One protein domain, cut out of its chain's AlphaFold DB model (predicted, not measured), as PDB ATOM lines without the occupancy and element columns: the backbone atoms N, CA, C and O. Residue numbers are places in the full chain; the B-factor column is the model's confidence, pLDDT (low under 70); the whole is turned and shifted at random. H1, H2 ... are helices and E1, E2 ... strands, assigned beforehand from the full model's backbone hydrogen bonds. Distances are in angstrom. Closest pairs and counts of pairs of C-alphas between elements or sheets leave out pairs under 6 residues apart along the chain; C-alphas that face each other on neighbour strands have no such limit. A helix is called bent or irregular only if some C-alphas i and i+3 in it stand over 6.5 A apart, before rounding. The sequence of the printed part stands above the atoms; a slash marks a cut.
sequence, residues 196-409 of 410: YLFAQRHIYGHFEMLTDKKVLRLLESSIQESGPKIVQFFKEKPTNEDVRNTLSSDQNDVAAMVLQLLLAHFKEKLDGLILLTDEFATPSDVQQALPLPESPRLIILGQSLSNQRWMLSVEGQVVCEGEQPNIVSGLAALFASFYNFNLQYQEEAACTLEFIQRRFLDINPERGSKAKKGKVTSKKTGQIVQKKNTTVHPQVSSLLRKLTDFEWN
ATOM      1  N   TYR A 196     133.259 144.302 106.744       77.56
ATOM      2  CA  TYR A 196     132.357 143.175 106.834       77.56
ATOM      3  C   TYR A 196     133.047 141.905 107.371       77.56
ATOM      4  O   TYR A 196     132.408 141.140 108.075       77.56
ATOM      5  N   LEU A 197     134.355 141.685 107.190       83.31
ATOM      6  CA  LEU A 197     135.049 140.546 107.824       83.31
ATOM      7  C   LEU A 197     135.110 140.638 109.361       83.31
ATOM      8  O   LEU A 197     135.589 139.710 110.005       83.31
ATOM      9  N   PHE A 198     134.597 141.722 109.942       85.94
ATOM     10  CA  PHE A 198     134.612 142.024 111.373       85.94
ATOM     11  C   PHE A 198     133.211 142.235 111.963       85.94
ATOM     12  O   PHE A 198     133.066 142.596 113.124       85.94
ATOM     13  N   ALA A 199     132.168 141.967 111.175       88.56
ATOM     14  CA  ALA A 199     130.783 141.954 111.630       88.56
ATOM     15  C   ALA A 199     130.253 140.516 111.639       88.56
ATOM     16  O   ALA A 199     130.395 139.803 110.640       88.56
ATOM     17  N   GLN A 200     129.587 140.099 112.723       92.88
ATOM     18  CA  GLN A 200     129.153 138.713 112.950       92.88
ATOM     19  C   GLN A 200     128.485 138.081 111.715       92.88
ATOM     20  O   GLN A 200     128.901 137.022 111.242       92.88
ATOM     21  N   ARG A 201     127.470 138.747 111.153       90.69
ATOM     22  CA  ARG A 201     126.719 138.254 109.985       90.69
ATOM     23  C   ARG A 201     127.614 137.964 108.777       90.69
ATOM     24  O   ARG A 201     127.397 136.999 108.046       90.69
ATOM     25  N   HIS A 202     128.588 138.824 108.544       90.50
ATOM     26  CA  HIS A 202     129.438 138.794 107.365       90.50
ATOM     27  C   HIS A 202     130.646 137.865 107.550       90.50
ATOM     28  O   HIS A 202     131.058 137.232 106.582       90.50
ATOM     29  N   ILE A 203     131.136 137.689 108.786       93.12
ATOM     30  CA  ILE A 203     132.080 136.618 109.141       93.12
ATOM     31  C   ILE A 203     131.505 135.261 108.720       93.12
ATOM     32  O   ILE A 203     132.195 134.476 108.066       93.12
ATOM     33  N   TYR A 204     130.230 135.005 109.033       95.69
ATOM     34  CA  TYR A 204     129.550 133.770 108.636       95.69
ATOM     35  C   TYR A 204     129.363 133.671 107.125       95.69
ATOM     36  O   TYR A 204     129.628 132.621 106.548       95.69
ATOM     37  N   GLY A 205     128.922 134.758 106.484       90.44
ATOM     38  CA  GLY A 205     128.691 134.779 105.041       90.44
ATOM     39  C   GLY A 205     129.968 134.549 104.228       90.44
ATOM     40  O   GLY A 205     129.939 133.830 103.233       90.44
ATOM     41  N   HIS A 206     131.102 135.107 104.661       91.25
ATOM     42  CA  HIS A 206     132.377 134.882 103.982       91.25
ATOM     43  C   HIS A 206     132.888 133.454 104.189       91.25
ATOM     44  O   HIS A 206     133.346 132.828 103.238       91.25
ATOM     45  N   PHE A 207     132.723 132.892 105.388       94.50
ATOM     46  CA  PHE A 207     133.021 131.482 105.621       94.50
ATOM     47  C   PHE A 207     132.189 130.577 104.709       94.50
ATOM     48  O   PHE A 207     132.734 129.696 104.050       94.50
ATOM     49  N   GLU A 208     130.879 130.829 104.618       94.94
ATOM     50  CA  GLU A 208     129.984 130.091 103.727       94.94
ATOM     51  C   GLU A 208     130.442 130.189 102.268       94.94
ATOM     52  O   GLU A 208     130.474 129.176 101.584       94.94
ATOM     53  N   MET A 209     130.890 131.361 101.812       88.75
ATOM     54  CA  MET A 209     131.448 131.536 100.466       88.75
ATOM     55  C   MET A 209     132.720 130.703 100.233       88.75
ATOM     56  O   MET A 209     132.909 130.169  99.143       88.75
ATOM     57  N   LEU A 210     133.592 130.587 101.239       86.06
ATOM     58  CA  LEU A 210     134.857 129.850 101.134       86.06
ATOM     59  C   LEU A 210     134.681 128.330 101.228       86.06
ATOM     60  O   LEU A 210     135.480 127.587 100.660       86.06
ATOM     61  N   THR A 211     133.690 127.859 101.987       89.38
ATOM     62  CA  THR A 211     133.571 126.436 102.346       89.38
ATOM     63  C   THR A 211     132.252 125.786 101.933       89.38
ATOM     64  O   THR A 211     132.070 124.605 102.219       89.38
ATOM     65  N   ASP A 212     131.320 126.545 101.354       90.69
ATOM     66  CA  ASP A 212     129.940 126.140 101.031       90.69
ATOM     67  C   ASP A 212     129.164 125.588 102.246       90.69
ATOM     68  O   ASP A 212     128.335 124.682 102.161       90.69
ATOM     69  N   LYS A 213     129.479 126.100 103.444       93.38
ATOM     70  CA  LYS A 213     128.951 125.588 104.719       93.38
ATOM     71  C   LYS A 213     128.444 126.714 105.608       93.38
ATOM     72  O   LYS A 213     129.174 127.635 105.959       93.38
ATOM     73  N   LYS A 214     127.197 126.589 106.062       96.56
ATOM     74  CA  LYS A 214     126.551 127.528 106.993       96.56
ATOM     75  C   LYS A 214     127.000 127.260 108.429       96.56
ATOM     76  O   LYS A 214     126.290 126.586 109.170       96.56
ATOM     77  N   VAL A 215     128.171 127.783 108.806       96.75
ATOM     78  CA  VAL A 215     128.862 127.488 110.083       96.75
ATOM     79  C   VAL A 215     127.951 127.517 111.311       96.75
ATOM     80  O   VAL A 215     127.931 126.548 112.064       96.75
ATOM     81  N   LEU A 216     127.153 128.578 111.486       96.50
ATOM     82  CA  LEU A 216     126.266 128.719 112.642       96.50
ATOM     83  C   LEU A 216     125.218 127.600 112.685       96.50
ATOM     84  O   LEU A 216     125.124 126.891 113.680       96.50
ATOM     85  N   ARG A 217     124.494 127.389 111.577       96.44
ATOM     86  CA  ARG A 217     123.441 126.363 111.493       96.44
ATOM     87  C   ARG A 217     123.995 124.958 111.699       96.44
ATOM     88  O   ARG A 217     123.369 124.146 112.364       96.44
ATOM     89  N   LEU A 218     125.168 124.672 111.131       97.25
ATOM     90  CA  LEU A 218     125.816 123.371 111.283       97.25
ATOM     91  C   LEU A 218     126.225 123.109 112.733       97.25
ATOM     92  O   LEU A 218     126.003 122.005 113.226       97.25
ATOM     93  N   LEU A 219     126.779 124.111 113.426       96.50
ATOM     94  CA  LEU A 219     127.095 123.989 114.849       96.50
ATOM     95  C   LEU A 219     125.831 123.808 115.691       96.50
ATOM     96  O   LEU A 219     125.804 122.907 116.523       96.50
ATOM     97  N   GLU A 220     124.789 124.610 115.460       95.69
ATOM     98  CA  GLU A 220     123.511 124.506 116.176       95.69
ATOM     99  C   GLU A 220     122.902 123.105 116.035       95.69
ATOM    100  O   GLU A 220     122.675 122.434 117.043       95.69
ATOM    101  N   SER A 221     122.714 122.621 114.802       96.31
ATOM    102  CA  SER A 221     122.143 121.293 114.550       96.31
ATOM    103  C   SER A 221     123.031 120.172 115.093       96.31
ATOM    104  O   SER A 221     122.541 119.269 115.769       96.31
ATOM    105  N   SER A 222     124.347 120.242 114.881       95.88
ATOM    106  CA  SER A 222     125.257 119.186 115.339       95.88
ATOM    107  C   SER A 222     125.355 119.108 116.858       95.88
ATOM    108  O   SER A 222     125.406 118.009 117.411       95.88
ATOM    109  N   ILE A 223     125.373 120.248 117.556       95.19
ATOM    110  CA  ILE A 223     125.375 120.281 119.023       95.19
ATOM    111  C   ILE A 223     124.025 119.798 119.560       95.19
ATOM    112  O   ILE A 223     124.006 119.032 120.521       95.19
ATOM    113  N   GLN A 224     122.911 120.175 118.931       95.06
ATOM    114  CA  GLN A 224     121.584 119.705 119.326       95.06
ATOM    115  C   GLN A 224     121.447 118.179 119.184       95.06
ATOM    116  O   GLN A 224     120.932 117.521 120.086       95.06
ATOM    117  N   GLU A 225     121.932 117.604 118.081       93.50
ATOM    118  CA  GLU A 225     121.803 116.171 117.792       93.50
ATOM    119  C   GLU A 225     122.851 115.305 118.507       93.50
ATOM    120  O   GLU A 225     122.538 114.229 119.024       93.50
ATOM    121  N   SER A 226     124.111 115.751 118.524       93.44
ATOM    122  CA  SER A 226     125.251 114.964 119.021       93.44
ATOM    123  C   SER A 226     125.710 115.374 120.420       93.44
ATOM    124  O   SER A 226     126.323 114.569 121.116       93.44
ATOM    125  N   GLY A 227     125.428 116.600 120.865       94.81
ATOM    126  CA  GLY A 227     125.892 117.123 122.152       94.81
ATOM    127  C   GLY A 227     125.458 116.275 123.351       94.81
ATOM    128  O   GLY A 227     126.328 115.836 124.109       94.81
ATOM    129  N   PRO A 228     124.159 115.941 123.502       94.81
ATOM    130  CA  PRO A 228     123.694 115.062 124.575       94.81
ATOM    131  C   PRO A 228     124.363 113.682 124.556       94.81
ATOM    132  O   PRO A 228     124.699 113.146 125.611       94.81
ATOM    133  N   LYS A 229     124.624 113.131 123.363       94.88
ATOM    134  CA  LYS A 229     125.298 111.834 123.193       94.88
ATOM    135  C   LYS A 229     126.757 111.894 123.638       94.88
ATOM    136  O   LYS A 229     127.226 110.984 124.314       94.88
ATOM    137  N   ILE A 230     127.464 112.982 123.321       96.38
ATOM    138  CA  ILE A 230     128.843 113.217 123.774       96.38
ATOM    139  C   ILE A 230     128.893 113.350 125.300       96.38
ATOM    140  O   ILE A 230     129.743 112.735 125.944       96.38
ATOM    141  N   VAL A 231     127.968 114.114 125.891       96.19
ATOM    142  CA  VAL A 231     127.875 114.258 127.352       96.19
ATOM    143  C   VAL A 231     127.612 112.900 128.003       96.19
ATOM    144  O   VAL A 231     128.299 112.533 128.955       96.19
ATOM    145  N   GLN A 232     126.666 112.126 127.466       95.62
ATOM    146  CA  GLN A 232     126.349 110.791 127.969       95.62
ATOM    147  C   GLN A 232     127.538 109.828 127.851       95.62
ATOM    148  O   GLN A 232     127.862 109.134 128.813       95.62
ATOM    149  N   PHE A 233     128.252 109.845 126.723       96.75
ATOM    150  CA  PHE A 233     129.464 109.051 126.532       96.75
ATOM    151  C   PHE A 233     130.503 109.326 127.627       96.75
ATOM    152  O   PHE A 233     131.052 108.387 128.205       96.75
ATOM    153  N   PHE A 234     130.766 110.597 127.943       97.25
ATOM    154  CA  PHE A 234     131.732 110.942 128.986       97.25
ATOM    155  C   PHE A 234     131.230 110.629 130.398       97.25
ATOM    156  O   PHE A 234     132.058 110.292 131.243       97.25
ATOM    157  N   LYS A 235     129.914 110.669 130.654       95.00
ATOM    158  CA  LYS A 235     129.324 110.204 131.924       95.00
ATOM    159  C   LYS A 235     129.563 108.715 132.149       95.00
ATOM    160  O   LYS A 235     129.957 108.320 133.242       95.00
ATOM    161  N   GLU A 236     129.360 107.897 131.120       95.31
ATOM    162  CA  GLU A 236     129.556 106.446 131.212       95.31
ATOM    163  C   GLU A 236     131.032 106.046 131.183       95.31
ATOM    164  O   GLU A 236     131.440 105.084 131.835       95.31
ATOM    165  N   LYS A 237     131.850 106.780 130.419       94.44
ATOM    166  CA  LYS A 237     133.269 106.479 130.210       94.44
ATOM    167  C   LYS A 237     134.149 107.717 130.449       94.44
ATOM    168  O   LYS A 237     134.782 108.201 129.501       94.44
ATOM    169  N   PRO A 238     134.263 108.216 131.698       94.25
ATOM    170  CA  PRO A 238     135.148 109.335 132.010       94.25
ATOM    171  C   PRO A 238     136.596 108.983 131.671       94.25
ATOM    172  O   PRO A 238     137.109 107.935 132.064       94.25
ATOM    173  N   THR A 239     137.267 109.857 130.926       94.75
ATOM    174  CA  THR A 239     138.587 109.536 130.351       94.75
ATOM    175  C   THR A 239     139.767 109.970 131.214       94.75
ATOM    176  O   THR A 239     140.851 109.402 131.090       94.75
ATOM    177  N   ASN A 240     139.569 110.964 132.076       95.56
ATOM    178  CA  ASN A 240     140.559 111.490 133.009       95.56
ATOM    179  C   ASN A 240     139.848 112.245 134.152       95.56
ATOM    180  O   ASN A 240     138.618 112.327 134.166       95.56
ATOM    181  N   GLU A 241     140.622 112.752 135.113       95.25
ATOM    182  CA  GLU A 241     140.085 113.480 136.269       95.25
ATOM    183  C   GLU A 241     139.463 114.825 135.883       95.25
ATOM    184  O   GLU A 241     138.397 115.166 136.384       95.25
ATOM    185  N   ASP A 242     140.055 115.540 134.923       95.81
ATOM    186  CA  ASP A 242     139.527 116.822 134.442       95.81
ATOM    187  C   ASP A 242     138.112 116.657 133.867       95.81
ATOM    188  O   ASP A 242     137.217 117.432 134.186       95.81
ATOM    189  N   VAL A 243     137.862 115.579 133.113       96.50
ATOM    190  CA  VAL A 243     136.529 115.232 132.598       96.50
ATOM    191  C   VAL A 243     135.544 114.941 133.733       96.50
ATOM    192  O   VAL A 243     134.394 115.365 133.652       96.50
ATOM    193  N   ARG A 244     135.963 114.252 134.805       95.75
ATOM    194  CA  ARG A 244     135.094 114.014 135.976       95.75
ATOM    195  C   ARG A 244     134.735 115.318 136.683       95.75
ATOM    196  O   ARG A 244     133.572 115.518 137.034       95.75
ATOM    197  N   ASN A 245     135.713 116.209 136.834       94.50
ATOM    198  CA  ASN A 245     135.516 117.529 137.424       94.50
ATOM    199  C   ASN A 245     134.546 118.368 136.582       94.50
ATOM    200  O   ASN A 245     133.602 118.933 137.126       94.50
ATOM    201  N   THR A 246     134.701 118.377 135.253       94.00
ATOM    202  CA  THR A 246     133.774 119.064 134.339       94.00
ATOM    203  C   THR A 246     132.350 118.507 134.430       94.00
ATOM    204  O   THR A 246     131.402 119.284 134.510       94.00
ATOM    205  N   LEU A 247     132.178 117.181 134.473       93.88
ATOM    206  CA  LEU A 247     130.858 116.542 134.597       93.88
ATOM    207  C   LEU A 247     130.148 116.840 135.924       93.88
ATOM    208  O   LEU A 247     128.926 116.737 135.983       93.88
ATOM    209  N   SER A 248     130.907 117.173 136.968       91.38
ATOM    210  CA  SER A 248     130.373 117.516 138.291       91.38
ATOM    211  C   SER A 248     130.012 118.999 138.423       91.38
ATOM    212  O   SER A 248     129.536 119.410 139.476       91.38
ATOM    213  N   SER A 249     130.269 119.810 137.392       86.94
ATOM    214  CA  SER A 249     129.946 121.238 137.401       86.94
ATOM    215  C   SER A 249     128.449 121.490 137.185       86.94
ATOM    216  O   SER A 249     127.784 120.741 136.472       86.94
ATOM    217  N   ASP A 250     127.940 122.602 137.722       80.06
ATOM    218  CA  ASP A 250     126.543 123.048 137.563       80.06
ATOM    219  C   ASP A 250     126.238 123.636 136.164       80.06
ATOM    220  O   ASP A 250     125.304 124.424 135.986       80.06
ATOM    221  N   GLN A 251     127.042 123.305 135.147       82.88
ATOM    222  CA  GLN A 251     126.871 123.848 133.805       82.88
ATOM    223  C   GLN A 251     125.673 123.198 133.096       82.88
ATOM    224  O   GLN A 251     125.708 122.027 132.722       82.88
ATOM    225  N   ASN A 252     124.631 123.992 132.848       83.81
ATOM    226  CA  ASN A 252     123.394 123.520 132.218       83.81
ATOM    227  C   ASN A 252     123.365 123.716 130.696       83.81
ATOM    228  O   ASN A 252     122.565 123.078 130.010       83.81
ATOM    229  N   ASP A 253     124.225 124.578 130.147       89.69
ATOM    230  CA  ASP A 253     124.311 124.772 128.701       89.69
ATOM    231  C   ASP A 253     125.059 123.600 128.041       89.69
ATOM    232  O   ASP A 253     126.228 123.331 128.338       89.69
ATOM    233  N   VAL A 254     124.379 122.885 127.138       92.19
ATOM    234  CA  VAL A 254     124.923 121.684 126.480       92.19
ATOM    235  C   VAL A 254     126.139 122.019 125.619       92.19
ATOM    236  O   VAL A 254     127.096 121.246 125.608       92.19
ATOM    237  N   ALA A 255     126.144 123.159 124.922       92.62
ATOM    238  CA  ALA A 255     127.268 123.554 124.078       92.62
ATOM    239  C   ALA A 255     128.511 123.844 124.929       92.62
ATOM    240  O   ALA A 255     129.599 123.336 124.640       92.62
ATOM    241  N   ALA A 256     128.341 124.593 126.018       92.75
ATOM    242  CA  ALA A 256     129.405 124.889 126.965       92.75
ATOM    243  C   ALA A 256     129.909 123.633 127.692       92.75
ATOM    244  O   ALA A 256     131.112 123.501 127.922       92.75
ATOM    245  N   MET A 257     129.018 122.698 128.041       94.31
ATOM    246  CA  MET A 257     129.393 121.413 128.638       94.31
ATOM    247  C   MET A 257     130.218 120.572 127.657       94.31
ATOM    248  O   MET A 257     131.310 120.125 127.994       94.31
ATOM    249  N   VAL A 258     129.743 120.399 126.419       95.81
ATOM    250  CA  VAL A 258     130.459 119.647 125.375       95.81
ATOM    251  C   VAL A 258     131.838 120.244 125.119       95.81
ATOM    252  O   VAL A 258     132.817 119.502 125.065       95.81
ATOM    253  N   LEU A 259     131.943 121.570 125.008       95.31
ATOM    254  CA  LEU A 259     133.221 122.234 124.779       95.31
ATOM    255  C   LEU A 259     134.216 121.989 125.922       95.31
ATOM    256  O   LEU A 259     135.360 121.614 125.666       95.31
ATOM    257  N   GLN A 260     133.779 122.155 127.173       95.12
ATOM    258  CA  GLN A 260     134.629 121.903 128.339       95.12
ATOM    259  C   GLN A 260     135.053 120.432 128.428       95.12
ATOM    260  O   GLN A 260     136.211 120.154 128.729       95.12
ATOM    261  N   LEU A 261     134.159 119.489 128.108       97.38
ATOM    262  CA  LEU A 261     134.482 118.061 128.084       97.38
ATOM    263  C   LEU A 261     135.523 117.720 127.011       97.38
ATOM    264  O   LEU A 261     136.408 116.905 127.268       97.38
ATOM    265  N   LEU A 262     135.443 118.337 125.826       97.62
ATOM    266  CA  LEU A 262     136.432 118.147 124.760       97.62
ATOM    267  C   LEU A 262     137.806 118.687 125.169       97.62
ATOM    268  O   LEU A 262     138.792 117.954 125.068       97.62
ATOM    269  N   LEU A 263     137.860 119.913 125.698       97.12
ATOM    270  CA  LEU A 263     139.093 120.518 126.211       97.12
ATOM    271  C   LEU A 263     139.716 119.637 127.308       97.12
ATOM    272  O   LEU A 263     140.873 119.226 127.196       97.12
ATOM    273  N   ALA A 264     138.922 119.231 128.304       96.94
ATOM    274  CA  ALA A 264     139.358 118.343 129.379       96.94
ATOM    275  C   ALA A 264     139.846 116.980 128.854       96.94
ATOM    276  O   ALA A 264     140.878 116.468 129.291       96.94
ATOM    277  N   HIS A 265     139.154 116.385 127.878       97.56
ATOM    278  CA  HIS A 265     139.561 115.117 127.271       97.56
ATOM    279  C   HIS A 265     140.927 115.216 126.578       97.56
ATOM    280  O   HIS A 265     141.779 114.341 126.768       97.56
ATOM    281  N   PHE A 266     141.144 116.279 125.798       96.81
ATOM    282  CA  PHE A 266     142.393 116.511 125.069       96.81
ATOM    283  C   PHE A 266     143.506 117.132 125.925       96.81
ATOM    284  O   PHE A 266     144.631 117.263 125.442       96.81
ATOM    285  N   LYS A 267     143.236 117.422 127.207       96.31
ATOM    286  CA  LYS A 267     144.149 118.119 128.133       96.31
ATOM    287  C   LYS A 267     144.519 119.523 127.643       96.31
ATOM    288  O   LYS A 267     145.642 119.986 127.828       96.31
ATOM    289  N   GLU A 268     143.561 120.172 126.999       96.50
ATOM    290  CA  GLU A 268     143.619 121.545 126.520       96.50
ATOM    291  C   GLU A 268     142.941 122.446 127.562       96.50
ATOM    292  O   GLU A 268     141.957 122.059 128.194       96.50
ATOM    293  N   LYS A 269     143.499 123.634 127.804       94.62
ATOM    294  CA  LYS A 269     142.979 124.556 128.822       94.62
ATOM    295  C   LYS A 269     141.920 125.480 128.232       94.62
ATOM    296  O   LYS A 269     141.948 125.774 127.038       94.62
ATOM    297  N   LEU A 270     141.024 125.989 129.083       93.19
ATOM    298  CA  LEU A 270     139.968 126.910 128.655       93.19
ATOM    299  C   LEU A 270     140.539 128.173 127.995       93.19
ATOM    300  O   LEU A 270     140.097 128.517 126.906       93.19
ATOM    301  N   ASP A 271     141.578 128.777 128.582       93.19
ATOM    302  CA  ASP A 271     142.294 129.957 128.057       93.19
ATOM    303  C   ASP A 271     142.994 129.725 126.700       93.19
ATOM    304  O   ASP A 271     143.332 130.673 125.982       93.19
ATOM    305  N   GLY A 272     143.137 128.462 126.290       91.88
ATOM    306  CA  GLY A 272     143.567 128.070 124.953       91.88
ATOM    307  C   GLY A 272     142.559 128.416 123.854       91.88
ATOM    308  O   GLY A 272     142.934 128.475 122.684       91.88
ATOM    309  N   LEU A 273     141.294 128.674 124.194       93.62
ATOM    310  CA  LEU A 273     140.236 128.999 123.231       93.62
ATOM    311  C   LEU A 273     139.342 130.155 123.693       93.62
ATOM    312  O   LEU A 273     138.971 131.003 122.877       93.62
ATOM    313  N   ILE A 274     139.011 130.181 124.986       94.69
ATOM    314  CA  ILE A 274     138.072 131.107 125.608       94.69
ATOM    315  C   ILE A 274     138.726 131.889 126.743       94.69
ATOM    316  O   ILE A 274     139.296 131.315 127.665       94.69
ATOM    317  N   LEU A 275     138.556 133.207 126.711       94.75
ATOM    318  CA  LEU A 275     138.902 134.105 127.808       94.75
ATOM    319  C   LEU A 275     137.621 134.582 128.502       94.75
ATOM    320  O   LEU A 275     136.618 134.844 127.841       94.75
ATOM    321  N   LEU A 276     137.652 134.696 129.827       93.81
ATOM    322  CA  LEU A 276     136.552 135.252 130.620       93.81
ATOM    323  C   LEU A 276     136.934 136.658 131.091       93.81
ATOM    324  O   LEU A 276     138.090 136.901 131.437       93.81
ATOM    325  N   THR A 277     135.973 137.576 131.099       93.81
ATOM    326  CA  THR A 277     136.172 138.965 131.550       93.81
ATOM    327  C   THR A 277     134.981 139.457 132.374       93.81
ATOM    328  O   THR A 277     134.047 138.698 132.621       93.81
ATOM    329  N   ASP A 278     135.007 140.706 132.835       89.56
ATOM    330  CA  ASP A 278     133.868 141.333 133.507       89.56
ATOM    331  C   ASP A 278     132.637 141.408 132.586       89.56
ATOM    332  O   ASP A 278     132.751 141.588 131.373       89.56
ATOM    333  N   GLU A 279     131.440 141.263 133.160       89.62
ATOM    334  CA  GLU A 279     130.192 141.252 132.393       89.62
ATOM    335  C   GLU A 279     129.948 142.572 131.644       89.62
ATOM    336  O   GLU A 279     129.297 142.571 130.602       89.62
ATOM    337  N   PHE A 280     130.486 143.691 132.129       88.69
ATOM    338  CA  PHE A 280     130.306 145.019 131.547       88.69
ATOM    339  C   PHE A 280     131.553 145.542 130.828       88.69
ATOM    340  O   PHE A 280     131.563 146.703 130.421       88.69
ATOM    341  N   ALA A 281     132.578 144.703 130.643       90.62
ATOM    342  CA  ALA A 281     133.811 145.098 129.974       90.62
ATOM    343  C   ALA A 281     133.544 145.566 128.535       90.62
ATOM    344  O   ALA A 281     132.897 144.873 127.748       90.62
ATOM    345  N   THR A 282     134.081 146.730 128.176       91.44
ATOM    346  CA  THR A 282     134.116 147.208 126.790       91.44
ATOM    347  C   THR A 282     135.297 146.584 126.033       91.44
ATOM    348  O   THR A 282     136.246 146.106 126.665       91.44
ATOM    349  N   PRO A 283     135.321 146.631 124.687       89.81
ATOM    350  CA  PRO A 283     136.490 146.204 123.915       89.81
ATOM    351  C   PRO A 283     137.804 146.847 124.395       89.81
ATOM    352  O   PRO A 283     138.826 146.169 124.500       89.81
ATOM    353  N   SER A 284     137.760 148.134 124.762       85.69
ATOM    354  CA  SER A 284     138.916 148.863 125.296       85.69
ATOM    355  C   SER A 284     139.376 148.309 126.646       85.69
ATOM    356  O   SER A 284     140.578 148.154 126.860       85.69
ATOM    357  N   ASP A 285     138.444 147.992 127.550       89.69
ATOM    358  CA  ASP A 285     138.778 147.421 128.861       89.69
ATOM    359  C   ASP A 285     139.437 146.050 128.702       89.69
ATOM    360  O   ASP A 285     140.456 145.767 129.327       89.69
ATOM    361  N   VAL A 286     138.899 145.220 127.802       91.00
ATOM    362  CA  VAL A 286     139.436 143.888 127.506       91.00
ATOM    363  C   VAL A 286     140.873 143.968 126.992       91.00
ATOM    364  O   VAL A 286     141.728 143.226 127.469       91.00
ATOM    365  N   GLN A 287     141.158 144.877 126.056       88.44
ATOM    366  CA  GLN A 287     142.502 145.035 125.488       88.44
ATOM    367  C   GLN A 287     143.534 145.554 126.498       88.44
ATOM    368  O   GLN A 287     144.723 145.294 126.338       88.44
ATOM    369  N   GLN A 288     143.099 146.290 127.524       86.69
ATOM    370  CA  GLN A 288     143.982 146.772 128.589       86.69
ATOM    371  C   GLN A 288     144.174 145.736 129.703       86.69
ATOM    372  O   GLN A 288     145.255 145.658 130.286       86.69
ATOM    373  N   ALA A 289     143.133 144.960 130.016       87.06
ATOM    374  CA  ALA A 289     143.113 144.056 131.162       87.06
ATOM    375  C   ALA A 289     143.608 142.638 130.846       87.06
ATOM    376  O   ALA A 289     144.170 141.982 131.725       87.06
ATOM    377  N   LEU A 290     143.395 142.145 129.620       88.12
ATOM    378  CA  LEU A 290     143.744 140.781 129.230       88.12
ATOM    379  C   LEU A 290     144.935 140.754 128.262       88.12
ATOM    380  O   LEU A 290     144.960 141.508 127.291       88.12
ATOM    381  N   PRO A 291     145.898 139.833 128.450       88.69
ATOM    382  CA  PRO A 291     146.933 139.577 127.457       88.69
ATOM    383  C   PRO A 291     146.327 138.805 126.275       88.69
ATOM    384  O   PRO A 291     146.300 137.575 126.273       88.69
ATOM    385  N   LEU A 292     145.804 139.528 125.283       90.69
ATOM    386  CA  LEU A 292     145.191 138.932 124.095       90.69
ATOM    387  C   LEU A 292     146.266 138.295 123.188       90.69
ATOM    388  O   LEU A 292     147.169 139.000 122.735       90.69
ATOM    389  N   PRO A 293     146.192 136.980 122.897       89.31
ATOM    390  CA  PRO A 293     147.117 136.321 121.978       89.31
ATOM    391  C   PRO A 293     146.952 136.784 120.525       89.31
ATOM    392  O   PRO A 293     145.919 137.328 120.134       89.31
ATOM    393  N   GLU A 294     147.947 136.478 119.688       84.19
ATOM    394  CA  GLU A 294     147.858 136.717 118.241       84.19
ATOM    395  C   GLU A 294     146.796 135.827 117.571       84.19
ATOM    396  O   GLU A 294     146.076 136.253 116.671       84.19
ATOM    397  N   SER A 295     146.668 134.578 118.027       88.69
ATOM    398  CA  SER A 295     145.668 133.643 117.507       88.69
ATOM    399  C   SER A 295     144.253 133.996 117.984       88.69
ATOM    400  O   SER A 295     144.117 134.426 119.133       88.69
ATOM    401  N   PRO A 296     143.202 133.690 117.200       95.00
ATOM    402  CA  PRO A 296     141.832 133.980 117.586       95.00
ATOM    403  C   PRO A 296     141.442 133.447 118.974       95.00
ATOM    404  O   PRO A 296     141.732 132.293 119.322       95.00
ATOM    405  N   ARG A 297     140.757 134.280 119.767       95.94
ATOM    406  CA  ARG A 297     140.157 133.906 121.060       95.94
ATOM    407  C   ARG A 297     138.729 134.420 121.162       95.94
ATOM    408  O   ARG A 297     138.452 135.569 120.816       95.94
ATOM    409  N   LEU A 298     137.845 133.569 121.676       96.31
ATOM    410  CA  LEU A 298     136.487 133.954 122.038       96.31
ATOM    411  C   LEU A 298     136.503 134.492 123.469       96.31
ATOM    412  O   LEU A 298     136.951 133.818 124.387       96.31
ATOM    413  N   ILE A 299     136.035 135.711 123.668       96.31
ATOM    414  CA  ILE A 299     135.953 136.350 124.978       96.31
ATOM    415  C   ILE A 299     134.496 136.289 125.416       96.31
ATOM    416  O   ILE A 299     133.632 136.798 124.709       96.31
ATOM    417  N   ILE A 300     134.209 135.677 126.560       94.31
ATOM    418  CA  ILE A 300     132.867 135.650 127.147       94.31
ATOM    419  C   ILE A 300     132.794 136.708 128.247       94.31
ATOM    420  O   ILE A 300     133.675 136.786 129.108       94.31
ATOM    421  N   LEU A 301     131.745 137.534 128.209       91.94
ATOM    422  CA  LEU A 301     131.539 138.598 129.186       91.94
ATOM    423  C   LEU A 301     130.849 138.029 130.428       91.94
ATOM    424  O   LEU A 301     129.650 137.744 130.434       91.94
ATOM    425  N   GLY A 302     131.637 137.887 131.487       87.81
ATOM    426  CA  GLY A 302     131.290 137.411 132.818       87.81
ATOM    427  C   GLY A 302     131.896 136.045 133.159       87.81
ATOM    428  O   GLY A 302     132.700 135.477 132.423       87.81
ATOM    429  N   GLN A 303     131.547 135.537 134.341       82.12
ATOM    430  CA  GLN A 303     132.316 134.483 135.022       82.12
ATOM    431  C   GLN A 303     131.938 133.047 134.618       82.12
ATOM    432  O   GLN A 303     132.531 132.092 135.114       82.12
ATOM    433  N   SER A 304     130.953 132.873 133.736       82.56
ATOM    434  CA  SER A 304     130.477 131.559 133.298       82.56
ATOM    435  C   SER A 304     130.299 131.516 131.787       82.56
ATOM    436  O   SER A 304     129.837 132.476 131.177       82.56
ATOM    437  N   LEU A 305     130.572 130.356 131.186       80.38
ATOM    438  CA  LEU A 305     130.293 130.079 129.771       80.38
ATOM    439  C   LEU A 305     128.792 130.053 129.438       80.38
ATOM    440  O   LEU A 305     128.431 130.041 128.267       80.38
ATOM    441  N   SER A 306     127.922 130.034 130.454       70.62
ATOM    442  CA  SER A 306     126.479 130.244 130.279       70.62
ATOM    443  C   SER A 306     126.135 131.692 129.924       70.62
ATOM    444  O   SER A 306     124.998 131.976 129.544       70.62
ATOM    445  N   ASN A 307     127.085 132.619 130.085       69.25
ATOM    446  CA  ASN A 307     126.864 134.006 129.733       69.25
ATOM    447  C   ASN A 307     126.760 134.169 128.227       69.25
ATOM    448  O   ASN A 307     127.454 133.549 127.424       69.25
ATOM    449  N   GLN A 308     125.828 135.033 127.868       72.88
ATOM    450  CA  GLN A 308     125.310 135.105 126.525       72.88
ATOM    451  C   GLN A 308     126.137 136.062 125.652       72.88
ATOM    452  O   GLN A 308     126.319 135.810 124.466       72.88
ATOM    453  N   ARG A 309     126.723 137.123 126.218       90.88
ATOM    454  CA  ARG A 309     127.515 138.098 125.453       90.88
ATOM    455  C   ARG A 309     128.952 137.641 125.238       90.88
ATOM    456  O   ARG A 309     129.601 137.140 126.155       90.88
ATOM    457  N   TRP A 310     129.452 137.884 124.033       94.94
ATOM    458  CA  TRP A 310     130.801 137.512 123.646       94.94
ATOM    459  C   TRP A 310     131.440 138.538 122.708       94.94
ATOM    460  O   TRP A 310     130.755 139.298 122.024       94.94
ATOM    461  N   MET A 311     132.769 138.529 122.670       96.00
ATOM    462  CA  MET A 311     133.602 139.265 121.725       96.00
ATOM    463  C   MET A 311     134.598 138.306 121.073       96.00
ATOM    464  O   MET A 311     134.980 137.296 121.660       96.00
ATOM    465  N   LEU A 312     135.040 138.608 119.861       96.12
ATOM    466  CA  LEU A 312     136.115 137.891 119.183       96.12
ATOM    467  C   LEU A 312     137.364 138.763 119.187       96.12
ATOM    468  O   LEU A 312     137.294 139.937 118.822       96.12
ATOM    469  N   SER A 313     138.504 138.177 119.542       94.62
ATOM    470  CA  SER A 313     139.812 138.810 119.371       94.62
ATOM    471  C   SER A 313     140.677 138.056 118.374       94.62
ATOM    472  O   SER A 313     140.574 136.834 118.282       94.62
ATOM    473  N   VAL A 314     141.498 138.796 117.631       88.69
ATOM    474  CA  VAL A 314     142.479 138.327 116.641       88.69
ATOM    475  C   VAL A 314     143.645 139.321 116.665       88.69
ATOM    476  O   VAL A 314     143.408 140.522 116.794       88.69
ATOM    477  N   GLU A 315     144.888 138.843 116.581       84.19
ATOM    478  CA  GLU A 315     146.102 139.682 116.573       84.19
ATOM    479  C   GLU A 315     146.187 140.662 117.759       84.19
ATOM    480  O   GLU A 315     146.524 141.835 117.617       84.19
ATOM    481  N   GLY A 316     145.846 140.185 118.962       86.38
ATOM    482  CA  GLY A 316     145.937 140.987 120.185       86.38
ATOM    483  C   GLY A 316     144.877 142.086 120.319       86.38
ATOM    484  O   GLY A 316     144.988 142.952 121.188       86.38
ATOM    485  N   GLN A 317     143.842 142.082 119.478       86.06
ATOM    486  CA  GLN A 317     142.806 143.112 119.483       86.06
ATOM    487  C   GLN A 317     141.409 142.510 119.450       86.06
ATOM    488  O   GLN A 317     141.193 141.464 118.845       86.06
ATOM    489  N   VAL A 318     140.440 143.191 120.063       91.44
ATOM    490  CA  VAL A 318     139.020 142.857 119.894       91.44
ATOM    491  C   VAL A 318     138.578 143.332 118.512       91.44
ATOM    492  O   VAL A 318     138.826 144.478 118.133       91.44
ATOM    493  N   VAL A 319     137.973 142.430 117.740       89.31
ATOM    494  CA  VAL A 319     137.673 142.647 116.319       89.31
ATOM    495  C   VAL A 319     136.189 142.531 115.984       89.31
ATOM    496  O   VAL A 319     135.776 143.051 114.959       89.31
ATOM    497  N   CYS A 320     135.386 141.863 116.815       92.00
ATOM    498  CA  CYS A 320     133.940 141.737 116.619       92.00
ATOM    499  C   CYS A 320     133.244 141.594 117.973       92.00
ATOM    500  O   CYS A 320     133.722 140.862 118.841       92.00
ATOM    501  N   GLU A 321     132.089 142.233 118.126       91.44
ATOM    502  CA  GLU A 321     131.168 142.021 119.246       91.44
ATOM    503  C   GLU A 321     129.988 141.170 118.759       91.44
ATOM    504  O   GLU A 321     129.514 141.342 117.634       91.44
ATOM    505  N   GLY A 322     129.549 140.209 119.572       88.38
ATOM    506  CA  GLY A 322     128.436 139.330 119.229       88.38
ATOM    507  C   GLY A 322     127.093 140.058 119.268       88.38
ATOM    508  O   GLY A 322     126.699 140.592 120.301       88.38
ATOM    509  N   GLU A 323     126.355 140.022 118.161       84.88
ATOM    510  CA  GLU A 323     124.961 140.474 118.073       84.88
ATOM    511  C   GLU A 323     124.005 139.454 118.708       84.88
ATOM    512  O   GLU A 323     123.025 139.821 119.356       84.88
ATOM    513  N   GLN A 324     124.278 138.159 118.509       82.12
ATOM    514  CA  GLN A 324     123.480 137.077 119.087       82.12
ATOM    515  C   GLN A 324     124.136 136.592 120.373       82.12
ATOM    516  O   GLN A 324     125.281 136.135 120.333       82.12
ATOM    517  N   PRO A 325     123.434 136.648 121.513       81.00
ATOM    518  CA  PRO A 325     124.092 136.423 122.771       81.00
ATOM    519  C   PRO A 325     123.966 134.921 123.121       81.00
ATOM    520  O   PRO A 325     123.107 134.492 123.883       81.00
ATOM    521  N   ASN A 326     124.784 134.076 122.488       87.94
ATOM    522  CA  ASN A 326     124.947 132.672 122.878       87.94
ATOM    523  C   ASN A 326     126.332 132.128 122.493       87.94
ATOM    524  O   ASN A 326     126.943 132.578 121.519       87.94
ATOM    525  N   ILE A 327     126.803 131.114 123.222       90.69
ATOM    526  CA  ILE A 327     128.144 130.548 123.022       90.69
ATOM    527  C   ILE A 327     128.330 129.904 121.643       90.69
ATOM    528  O   ILE A 327     129.416 129.984 121.078       90.69
ATOM    529  N   VAL A 328     127.283 129.306 121.066       94.25
ATOM    530  CA  VAL A 328     127.358 128.643 119.752       94.25
ATOM    531  C   VAL A 328     127.663 129.656 118.651       94.25
ATOM    532  O   VAL A 328     128.500 129.398 117.790       94.25
ATOM    533  N   SER A 329     127.052 130.838 118.715       95.06
ATOM    534  CA  SER A 329     127.322 131.939 117.794       95.06
ATOM    535  C   SER A 329     128.745 132.483 117.949       95.06
ATOM    536  O   SER A 329     129.451 132.645 116.958       95.06
ATOM    537  N   GLY A 330     129.236 132.624 119.182       95.00
ATOM    538  CA  GLY A 330     130.633 132.979 119.430       95.00
ATOM    539  C   GLY A 330     131.614 131.947 118.874       95.00
ATOM    540  O   GLY A 330     132.584 132.301 118.203       95.00
ATOM    541  N   LEU A 331     131.336 130.657 119.079       95.19
ATOM    542  CA  LEU A 331     132.133 129.562 118.518       95.19
ATOM    543  C   LEU A 331     132.096 129.551 116.989       95.19
ATOM    544  O   LEU A 331     133.122 129.297 116.363       95.19
ATOM    545  N   ALA A 332     130.948 129.863 116.383       96.75
ATOM    546  CA  ALA A 332     130.822 129.995 114.938       96.75
ATOM    547  C   ALA A 332     131.721 131.116 114.400       96.75
ATOM    548  O   ALA A 332     132.433 130.908 113.417       96.75
ATOM    549  N   ALA A 333     131.737 132.280 115.060       96.75
ATOM    550  CA  ALA A 333     132.556 133.423 114.651       96.75
ATOM    551  C   ALA A 333     134.050 133.141 114.829       96.75
ATOM    552  O   ALA A 333     134.845 133.376 113.916       96.75
ATOM    553  N   LEU A 334     134.419 132.556 115.971       96.38
ATOM    554  CA  LEU A 334     135.779 132.111 116.246       96.38
ATOM    555  C   LEU A 334     136.258 131.117 115.187       96.38
ATOM    556  O   LEU A 334     137.318 131.310 114.596       96.38
ATOM    557  N   PHE A 335     135.475 130.074 114.912       96.00
ATOM    558  CA  PHE A 335     135.850 129.053 113.944       96.00
ATOM    559  C   PHE A 335     135.967 129.629 112.527       96.00
ATOM    560  O   PHE A 335     136.936 129.347 111.819       96.00
ATOM    561  N   ALA A 336     135.013 130.477 112.134       95.94
ATOM    562  CA  ALA A 336     135.013 131.136 110.835       95.94
ATOM    563  C   ALA A 336     136.258 132.007 110.616       95.94
ATOM    564  O   ALA A 336     136.827 131.996 109.523       95.94
ATOM    565  N   SER A 337     136.740 132.689 111.661       93.62
ATOM    566  CA  SER A 337     137.937 133.538 111.583       93.62
ATOM    567  C   SER A 337     139.183 132.782 111.099       93.62
ATOM    568  O   SER A 337     139.942 133.307 110.285       93.62
ATOM    569  N   PHE A 338     139.354 131.506 111.476       91.50
ATOM    570  CA  PHE A 338     140.488 130.700 111.008       91.50
ATOM    571  C   PHE A 338     140.486 130.472 109.497       91.50
ATOM    572  O   PHE A 338     141.541 130.236 108.911       91.50
ATOM    573  N   TYR A 339     139.323 130.485 108.854       88.94
ATOM    574  CA  TYR A 339     139.207 130.281 107.411       88.94
ATOM    575  C   TYR A 339     139.240 131.612 106.677       88.94
ATOM    576  O   TYR A 339     140.029 131.745 105.745       88.94
ATOM    577  N   ASN A 340     138.484 132.599 107.159       87.69
ATOM    578  CA  ASN A 340     138.426 133.934 106.567       87.69
ATOM    579  C   ASN A 340     139.809 134.599 106.515       87.69
ATOM    580  O   ASN A 340     140.154 135.213 105.513       87.69
ATOM    581  N   PHE A 341     140.623 134.426 107.561       83.19
ATOM    582  CA  PHE A 341     141.975 134.992 107.641       83.19
ATOM    583  C   PHE A 341     143.080 133.971 107.331       83.19
ATOM    584  O   PHE A 341     144.256 134.235 107.557       83.19
ATOM    585  N   ASN A 342     142.718 132.783 106.828       82.38
ATOM    586  CA  ASN A 342     143.650 131.702 106.495       82.38
ATOM    587  C   ASN A 342     144.658 131.351 107.618       82.38
ATOM    588  O   ASN A 342     145.839 131.093 107.379       82.38
ATOM    589  N   LEU A 343     144.182 131.302 108.861       84.12
ATOM    590  CA  LEU A 343     145.002 131.026 110.039       84.12
ATOM    591  C   LEU A 343     145.099 129.522 110.333       84.12
ATOM    592  O   LEU A 343     144.244 128.715 109.941       84.12
ATOM    593  N   GLN A 344     146.157 129.147 111.051       84.62
ATOM    594  CA  GLN A 344     146.296 127.828 111.672       84.62
ATOM    595  C   GLN A 344     145.613 127.814 113.041       84.62
ATOM    596  O   GLN A 344     145.544 128.841 113.714       84.62
ATOM    597  N   TYR A 345     145.137 126.644 113.463       91.88
ATOM    598  CA  TYR A 345     144.676 126.444 114.832       91.88
ATOM    599  C   TYR A 345     145.848 126.582 115.796       91.88
ATOM    600  O   TYR A 345     146.941 126.055 115.558       91.88
ATOM    601  N   GLN A 346     145.582 127.276 116.891       89.81
ATOM    602  CA  GLN A 346     146.505 127.451 117.995       89.81
ATOM    603  C   GLN A 346     146.830 126.108 118.657       89.81
ATOM    604  O   GLN A 346     145.986 125.213 118.721       89.81
ATOM    605  N   GLU A 347     148.059 125.960 119.152       88.38
ATOM    606  CA  GLU A 347     148.535 124.698 119.733       88.38
ATOM    607  C   GLU A 347     147.784 124.342 121.027       88.38
ATOM    608  O   GLU A 347     147.628 123.164 121.333       88.38
ATOM    609  N   GLU A 348     147.267 125.342 121.747       92.31
ATOM    610  CA  GLU A 348     146.590 125.182 123.037       92.31
ATOM    611  C   GLU A 348     145.186 124.566 122.938       92.31
ATOM    612  O   GLU A 348     144.669 124.112 123.956       92.31
ATOM    613  N   ALA A 349     144.567 124.563 121.750       94.31
ATOM    614  CA  ALA A 349     143.207 124.057 121.517       94.31
ATOM    615  C   ALA A 349     143.047 123.320 120.167       94.31
ATOM    616  O   ALA A 349     141.942 123.199 119.623       94.31
ATOM    617  N   ALA A 350     144.157 122.865 119.578       93.00
ATOM    618  CA  ALA A 350     144.195 122.308 118.229       93.00
ATOM    619  C   ALA A 350     143.335 121.043 118.064       93.00
ATOM    620  O   ALA A 350     142.689 120.877 117.026       93.00
ATOM    621  N   CYS A 351     143.320 120.145 119.053       95.25
ATOM    622  CA  CYS A 351     142.548 118.903 118.993       95.25
ATOM    623  C   CYS A 351     141.051 119.177 119.111       95.25
ATOM    624  O   CYS A 351     140.271 118.588 118.363       95.25
ATOM    625  N   THR A 352     140.651 120.088 120.002       96.69
ATOM    626  CA  THR A 352     139.254 120.516 120.134       96.69
ATOM    627  C   THR A 352     138.754 121.169 118.846       96.69
ATOM    628  O   THR A 352     137.698 120.789 118.338       96.69
ATOM    629  N   LEU A 353     139.531 122.080 118.251       96.00
ATOM    630  CA  LEU A 353     139.184 122.718 116.977       96.00
ATOM    631  C   LEU A 353     139.103 121.713 115.821       96.00
ATOM    632  O   LEU A 353     138.150 121.750 115.044       96.00
ATOM    633  N   GLU A 354     140.041 120.765 115.730       94.25
ATOM    634  CA  GLU A 354     139.988 119.704 114.719       94.25
ATOM    635  C   GLU A 354     138.801 118.747 114.941       94.25
ATOM    636  O   GLU A 354     138.199 118.273 113.974       94.25
ATOM    637  N   PHE A 355     138.420 118.477 116.193       95.94
ATOM    638  CA  PHE A 355     137.216 117.703 116.495       95.94
ATOM    639  C   PHE A 355     135.955 118.432 116.016       95.94
ATOM    640  O   PHE A 355     135.151 117.829 115.306       95.94
ATOM    641  N   ILE A 356     135.806 119.724 116.333       95.81
ATOM    642  CA  ILE A 356     134.679 120.560 115.882       95.81
ATOM    643  C   ILE A 356     134.620 120.602 114.349       95.81
ATOM    644  O   ILE A 356     133.562 120.349 113.768       95.81
ATOM    645  N   GLN A 357     135.765 120.832 113.695       94.25
ATOM    646  CA  GLN A 357     135.901 120.844 112.237       94.25
ATOM    647  C   GLN A 357     135.302 119.579 111.603       94.25
ATOM    648  O   GLN A 357     134.564 119.658 110.623       94.25
ATOM    649  N   ARG A 358     135.620 118.406 112.158       92.56
ATOM    650  CA  ARG A 358     135.243 117.111 111.577       92.56
ATOM    651  C   ARG A 358     133.854 116.657 111.979       92.56
ATOM    652  O   ARG A 358     133.123 116.151 111.137       92.56
ATOM    653  N   ARG A 359     133.511 116.782 113.265       94.38
ATOM    654  CA  ARG A 359     132.272 116.225 113.817       94.38
ATOM    655  C   ARG A 359     131.083 117.151 113.639       94.38
ATOM    656  O   ARG A 359     130.001 116.648 113.375       94.38
ATOM    657  N   PHE A 360     131.269 118.458 113.813       95.50
ATOM    658  CA  PHE A 360     130.153 119.411 113.817       95.50
ATOM    659  C   PHE A 360     130.026 120.199 112.517       95.50
ATOM    660  O   PHE A 360     128.940 120.649 112.172       95.50
ATOM    661  N   LEU A 361     131.125 120.380 111.786       93.62
ATOM    662  CA  LEU A 361     131.118 121.137 110.532       93.62
ATOM    663  C   LEU A 361     131.293 120.256 109.295       93.62
ATOM    664  O   LEU A 361     131.075 120.721 108.175       93.62
ATOM    665  N   ASP A 362     131.659 118.987 109.484       90.69
ATOM    666  CA  ASP A 362     131.910 118.028 108.407       90.69
ATOM    667  C   ASP A 362     132.901 118.569 107.355       90.69
ATOM    668  O   ASP A 362     132.687 118.513 106.144       90.69
ATOM    669  N   ILE A 363     133.989 119.189 107.822       87.88
ATOM    670  CA  ILE A 363     135.085 119.681 106.982       87.88
ATOM    671  C   ILE A 363     136.244 118.686 107.072       87.88
ATOM    672  O   ILE A 363     137.014 118.669 108.035       87.88
ATOM    673  N   ASN A 364     136.381 117.853 106.044       84.50
ATOM    674  CA  ASN A 364     137.328 116.740 106.003       84.50
ATOM    675  C   ASN A 364     138.271 116.865 104.788       84.50
ATOM    676  O   ASN A 364     138.053 116.198 103.779       84.50
ATOM    677  N   PRO A 365     139.307 117.727 104.843       75.31
ATOM    678  CA  PRO A 365     140.214 117.921 103.713       75.31
ATOM    679  C   PRO A 365     141.007 116.642 103.403       75.31
ATOM    680  O   PRO A 365     141.522 115.983 104.307       75.31
ATOM    681  N   GLU A 366     141.162 116.316 102.114       59.19
ATOM    682  CA  GLU A 366     141.924 115.138 101.664       59.19
ATOM    683  C   GLU A 366     143.414 115.225 102.031       59.19
ATOM    684  O   GLU A 366     144.079 114.211 102.273       59.19
ATOM    685  N   ARG A 367     143.957 116.450 102.068       56.59
ATOM    686  CA  ARG A 367     145.343 116.757 102.437       56.59
ATOM    687  C   ARG A 367     145.407 118.046 103.253       56.59
ATOM    688  O   ARG A 367     144.746 119.025 102.931       56.59
ATOM    689  N   GLY A 368     146.283 118.059 104.258       57.50
ATOM    690  CA  GLY A 368     146.490 119.213 105.138       57.50
ATOM    691  C   GLY A 368     145.640 119.166 106.411       57.50
ATOM    692  O   GLY A 368     144.654 118.445 106.498       57.50
ATOM    693  N   SER A 369     146.074 119.905 107.430       68.50
ATOM    694  CA  SER A 369     145.328 120.164 108.667       68.50
ATOM    695  C   SER A 369     145.631 121.597 109.088       68.50
ATOM    696  O   SER A 369     146.755 122.061 108.872       68.50
ATOM    697  N   LYS A 370     144.649 122.291 109.673       75.69
ATOM    698  CA  LYS A 370     144.872 123.608 110.281       75.69
ATOM    699  C   LYS A 370     145.634 123.511 111.606       75.69
ATOM    700  O   LYS A 370     146.217 124.506 112.015       75.69
ATOM    701  N   ALA A 371     145.698 122.340 112.245       75.19
ATOM    702  CA  ALA A 371     146.500 122.134 113.448       75.19
ATOM    703  C   ALA A 371     148.008 122.150 113.131       75.19
ATOM    704  O   ALA A 371     148.500 121.380 112.294       75.19
ATOM    705  N   LYS A 372     148.754 123.013 113.828       62.84
ATOM    706  CA  LYS A 372     150.210 123.126 113.700       62.84
ATOM    707  C   LYS A 372     150.897 121.820 114.118       62.84
ATOM    708  O   LYS A 372     150.519 121.158 115.083       62.84
ATOM    709  N   LYS A 373     151.920 121.403 113.364       63.06
ATOM    710  CA  LYS A 373     152.632 120.139 113.611       63.06
ATOM    711  C   LYS A 373     153.803 120.356 114.557       63.06
ATOM    712  O   LYS A 373     154.769 121.031 114.209       63.06
ATOM    713  N   GLY A 374     153.752 119.695 115.710       56.16
ATOM    714  CA  GLY A 374     154.884 119.631 116.627       56.16
ATOM    715  C   GLY A 374     156.126 118.987 115.997       56.16
ATOM    716  O   GLY A 374     156.052 118.128 115.109       56.16
ATOM    717  N   LYS A 375     157.291 119.394 116.494       56.44
ATOM    718  CA  LYS A 375     158.585 118.769 116.212       56.44
ATOM    719  C   LYS A 375     158.750 117.513 117.081       56.44
ATOM    720  O   LYS A 375     158.403 117.533 118.258       56.44
ATOM    721  N   VAL A 376     159.266 116.418 116.524       52.88
ATOM    722  CA  VAL A 376     159.481 115.150 117.246       52.88
ATOM    723  C   VAL A 376     160.910 114.678 117.050       52.88
ATOM    724  O   VAL A 376     161.446 114.721 115.946       52.88
ATOM    725  N   THR A 377     161.525 114.171 118.109       49.38
ATOM    726  CA  THR A 377     162.855 113.571 118.022       49.38
ATOM    727  C   THR A 377     162.762 112.220 117.317       49.38
ATOM    728  O   THR A 377     162.055 111.309 117.754       49.38
ATOM    729  N   SER A 378     163.466 112.081 116.197       51.34
ATOM    730  CA  SER A 378     163.581 110.825 115.464       51.34
ATOM    731  C   SER A 378     164.233 109.766 116.346       51.34
ATOM    732  O   SER A 378     165.403 109.886 116.703       51.34
ATOM    733  N   LYS A 379     163.521 108.666 116.622       59.41
ATOM    734  CA  LYS A 379     164.092 107.502 117.328       59.41
ATOM    735  C   LYS A 379     165.246 106.831 116.561       59.41
ATOM    736  O   LYS A 379     165.980 106.054 117.153       59.41
ATOM    737  N   LYS A 380     165.390 107.107 115.255       63.78
ATOM    738  CA  LYS A 380     166.439 106.546 114.383       63.78
ATOM    739  C   LYS A 380     167.693 107.412 114.299       63.78
ATOM    740  O   LYS A 380     168.777 106.874 114.141       63.78
ATOM    741  N   THR A 381     167.537 108.733 114.330       69.00
ATOM    742  CA  THR A 381     168.632 109.677 114.041       69.00
ATOM    743  C   THR A 381     168.921 110.635 115.191       69.00
ATOM    744  O   THR A 381     169.856 111.419 115.093       69.00
ATOM    745  N   GLY A 382     168.111 110.639 116.256       65.31
ATOM    746  CA  GLY A 382     168.219 111.590 117.369       65.31
ATOM    747  C   GLY A 382     167.900 113.043 116.994       65.31
ATOM    748  O   GLY A 382     167.826 113.899 117.867       65.31
ATOM    749  N   GLN A 383     167.683 113.335 115.709       57.34
ATOM    750  CA  GLN A 383     167.398 114.675 115.214       57.34
ATOM    751  C   GLN A 383     165.933 115.044 115.400       57.34
ATOM    752  O   GLN A 383     165.033 114.212 115.257       57.34
ATOM    753  N   ILE A 384     165.699 116.323 115.667       58.25
ATOM    754  CA  ILE A 384     164.368 116.908 115.713       58.25
ATOM    755  C   ILE A 384     163.836 117.006 114.276       58.25
ATOM    756  O   ILE A 384     164.325 117.795 113.474       58.25
ATOM    757  N   VAL A 385     162.827 116.202 113.954       60.16
ATOM    758  CA  VAL A 385     162.160 116.158 112.645       60.16
ATOM    759  C   VAL A 385     160.694 116.547 112.780       60.16
ATOM    760  O   VAL A 385     160.078 116.382 113.833       60.16
ATOM    761  N   GLN A 386     160.101 117.068 111.707       55.78
ATOM    762  CA  GLN A 386     158.658 117.299 111.679       55.78
ATOM    763  C   GLN A 386     157.899 115.963 111.759       55.78
ATOM    764  O   GLN A 386     158.275 114.977 111.120       55.78
ATOM    765  N   LYS A 387     156.826 115.923 112.559       59.56
ATOM    766  CA  LYS A 387     155.962 114.742 112.707       59.56
ATOM    767  C   LYS A 387     155.387 114.327 111.343       59.56
ATOM    768  O   LYS A 387     154.910 115.180 110.597       59.56
ATOM    769  N   LYS A 388     155.414 113.020 111.021       52.81
ATOM    770  CA  LYS A 388     154.836 112.465 109.775       52.81
ATOM    771  C   LYS A 388     153.372 112.897 109.603       52.81
ATOM    772  O   LYS A 388     152.620 112.926 110.575       52.81
ATOM    773  N   ASN A 389     152.978 113.169 108.357       51.00
ATOM    774  CA  ASN A 389     151.619 113.560 107.981       51.00
ATOM    775  C   ASN A 389     150.619 112.430 108.261       51.00
ATOM    776  O   ASN A 389     150.538 111.478 107.491       51.00
ATOM    777  N   THR A 390     149.832 112.548 109.328       61.22
ATOM    778  CA  THR A 390     148.531 111.880 109.422       61.22
ATOM    779  C   THR A 390     147.449 112.864 108.989       61.22
ATOM    780  O   THR A 390     147.497 114.032 109.372       61.22
ATOM    781  N   THR A 391     146.481 112.405 108.191       69.56
ATOM    782  CA  THR A 391     145.338 113.222 107.741       69.56
ATOM    783  C   THR A 391     144.496 113.714 108.916       69.56
ATOM    784  O   THR A 391     143.840 114.738 108.791       69.56
ATOM    785  N   VAL A 392     144.526 113.001 110.051       81.00
ATOM    786  CA  VAL A 392     143.790 113.298 111.290       81.00
ATOM    787  C   VAL A 392     144.709 113.224 112.500       81.00
ATOM    788  O   VAL A 392     145.576 112.342 112.548       81.00
ATOM    789  N   HIS A 393     144.521 114.092 113.497       86.50
ATOM    790  CA  HIS A 393     145.221 113.925 114.769       86.50
ATOM    791  C   HIS A 393     144.811 112.599 115.452       86.50
ATOM    792  O   HIS A 393     143.615 112.326 115.585       86.50
ATOM    793  N   PRO A 394     145.756 111.754 115.919       88.00
ATOM    794  CA  PRO A 394     145.432 110.417 116.434       88.00
ATOM    795  C   PRO A 394     144.443 110.404 117.604       88.00
ATOM    796  O   PRO A 394     143.618 109.498 117.699       88.00
ATOM    797  N   GLN A 395     144.505 111.409 118.485       91.62
ATOM    798  CA  GLN A 395     143.574 111.512 119.613       91.62
ATOM    799  C   GLN A 395     142.159 111.862 119.141       91.62
ATOM    800  O   GLN A 395     141.203 111.231 119.580       91.62
ATOM    801  N   VAL A 396     142.036 112.787 118.182       93.00
ATOM    802  CA  VAL A 396     140.752 113.164 117.570       93.00
ATOM    803  C   VAL A 396     140.149 111.966 116.839       93.00
ATOM    804  O   VAL A 396     139.000 111.612 117.080       93.00
ATOM    805  N   SER A 397     140.945 111.265 116.025       91.56
ATOM    806  CA  SER A 397     140.518 110.036 115.343       91.56
ATOM    807  C   SER A 397     140.059 108.957 116.330       91.56
ATOM    808  O   SER A 397     139.029 108.318 116.113       91.56
ATOM    809  N   SER A 398     140.779 108.779 117.445       94.69
ATOM    810  CA  SER A 398     140.381 107.821 118.475       94.69
ATOM    811  C   SER A 398     139.068 108.201 119.155       94.69
ATOM    812  O   SER A 398     138.306 107.287 119.474       94.69
ATOM    813  N   LEU A 399     138.827 109.483 119.445       96.19
ATOM    814  CA  LEU A 399     137.582 109.918 120.079       96.19
ATOM    815  C   LEU A 399     136.402 109.775 119.114       96.19
ATOM    816  O   LEU A 399     135.391 109.200 119.499       96.19
ATOM    817  N   LEU A 400     136.560 110.206 117.857       94.44
ATOM    818  CA  LEU A 400     135.538 110.055 116.816       94.44
ATOM    819  C   LEU A 400     135.100 108.594 116.675       94.44
ATOM    820  O   LEU A 400     133.912 108.315 116.756       94.44
ATOM    821  N   ARG A 401     136.053 107.656 116.572       94.56
ATOM    822  CA  ARG A 401     135.739 106.220 116.496       94.56
ATOM    823  C   ARG A 401     134.976 105.729 117.728       94.56
ATOM    824  O   ARG A 401     133.970 105.056 117.578       94.56
ATOM    825  N   LYS A 402     135.429 106.084 118.936       94.44
ATOM    826  CA  LYS A 402     134.764 105.666 120.185       94.44
ATOM    827  C   LYS A 402     133.339 106.205 120.295       94.44
ATOM    828  O   LYS A 402     132.485 105.499 120.818       94.44
ATOM    829  N   LEU A 403     133.102 107.433 119.835       93.56
ATOM    830  CA  LEU A 403     131.768 108.029 119.796       93.56
ATOM    831  C   LEU A 403     130.886 107.337 118.762       93.56
ATOM    832  O   LEU A 403     129.758 107.003 119.086       93.56
ATOM    833  N   THR A 404     131.406 107.046 117.567       91.38
ATOM    834  CA  THR A 404     130.680 106.245 116.576       91.38
ATOM    835  C   THR A 404     130.304 104.888 117.166       91.38
ATOM    836  O   THR A 404     129.124 104.573 117.223       91.38
ATOM    837  N   ASP A 405     131.265 104.129 117.699       90.81
ATOM    838  CA  ASP A 405     131.007 102.823 118.324       90.81
ATOM    839  C   ASP A 405     129.975 102.919 119.461       90.81
ATOM    840  O   ASP A 405     129.171 102.015 119.654       90.81
ATOM    841  N   PHE A 406     129.988 104.008 120.232       90.25
ATOM    842  CA  PHE A 406     129.011 104.253 121.289       90.25
ATOM    843  C   PHE A 406     127.602 104.508 120.740       90.25
ATOM    844  O   PHE A 406     126.648 103.923 121.238       90.25
ATOM    845  N   GLU A 407     127.485 105.322 119.691       85.12
ATOM    846  CA  GLU A 407     126.217 105.627 119.019       85.12
ATOM    847  C   GLU A 407     125.600 104.409 118.321       85.12
ATOM    848  O   GLU A 407     124.387 104.358 118.204       85.12
ATOM    849  N   TRP A 408     126.406 103.430 117.890       70.94
ATOM    850  CA  TRP A 408     125.920 102.157 117.331       70.94
ATOM    851  C   TRP A 408     125.374 101.178 118.384       70.94
ATOM    852  O   TRP A 408     124.718 100.205 118.022       70.94
ATOM    853  N   ASN A 409     125.687 101.389 119.667       58.78
ATOM    854  CA  ASN A 409     125.253 100.525 120.772       58.78
ATOM    855  C   ASN A 409     123.978 101.035 121.477       58.78
ATOM    856  O   ASN A 409     123.574 100.456 122.487       58.78
TER     857      ASN A 409
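AT A GLANCE: This is residues 196 to 409 of the 410 residues of an uncharacterized protein of Labeo rohita (UniProt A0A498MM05). A small, strongly twisted sheet of four strands, E1 to E4, makes one end of the domain, with H6 over one face and the short H5 on the other; beyond H6, a cluster of mostly crossed helices, H1, H2, H3, H4, H7 and H8, makes the rest of the body. A thin hairpin, E5 and E6, reaches out away from that body. The printed part has 214 residues, with eight named helices and six named strands in the order H1 H2 H3 H4 E1 H5 E2 E3 E4 H6 H7 E5 E6 H8. The larger sheet, in the order E1 E2 E3 E4, is mixed, and the class is mixed, helices and strands. The whole is compact, with a radius of gyration of the C-alphas of 17.4 A and spans of 52 by 40 by 34 A.

IN THESE COORDINATES: H1, residues 200 to 211, begins at C-alpha 200 (129.153, 138.713, 112.950) and is 16.8 A long. H2, residues 215 to 236, was assigned as one helix by its hydrogen bonds but is bent, with C-alphas 225 and 228 7.1 A apart; its arms are H2a, 215 to 225, and H2b, 228 to 236. H3, 241 to 247, and H4, 254 to 266 and 18.3 A, follow. Then come E1, 274 to 277, H5, 283 to 289, E2, 297 to 301, E3, 310 to 314, and E4, 317 to 321. H6, 327 to 340, is 19.7 A, and H7, 350 to 359, is 14.1 A. E5, 375 to 377, and E6, 384 to 386, precede H8, 394 to 407, 20.0 A, which ends at C-alpha 407 (126.217, 105.627, 119.019).

HOW THE PARTS SIT: The hub is H2, touching five helices. H2a touches H1, about perpendicular at 88 degrees, with C-alphas Tyr 204 and Val 215 closest at 6.5 A, and H6, with Leu 216 and Ala 332 at 5.3 A. H2b touches H4, Val 231 to Val 258, 6.3 A, and H8, Phe 233 to Phe 406, 7.1 A; it only just touches H3, with 3 pairs of C-alphas within 8 A. H3 and H4 form a helical hairpin at 4 degrees. H7 touches H4 and H8. In E1, H5, E2, a strand-helix-strand unit joining parallel neighbours by a right-handed crossover, N 275 and O 298 are 2.9 A apart. E2 E3 E4 is a meander, each strand antiparallel to the one before: N 299 and O 311, and N 312 and O 320, are each 2.8 A apart. H6, 9.0 A over the sheet, and H5, 8.2 A, lie on opposite faces, three layers in all; H1 only grazes the sheet with residues 200 to 203. In the hairpin E5 and E6, N 376 and O 385 are 2.8 A apart. Each O i to N i+4 pair is within hydrogen-bond range in H1, H2a, H2b, H3, H4, H5, H7 and H8; in H6, 8 of 10 are.

THE WHOLE: The C-alphas farthest apart, Phe 280 and Lys 380, are 55.5 A apart. The printed part has no cut, and its one long link is H7 to E5, 15 residues. Mean pLDDT of the printed part is 87.4; it is under 70 at residues 307, 366 to 369, 372 to 391 and 409.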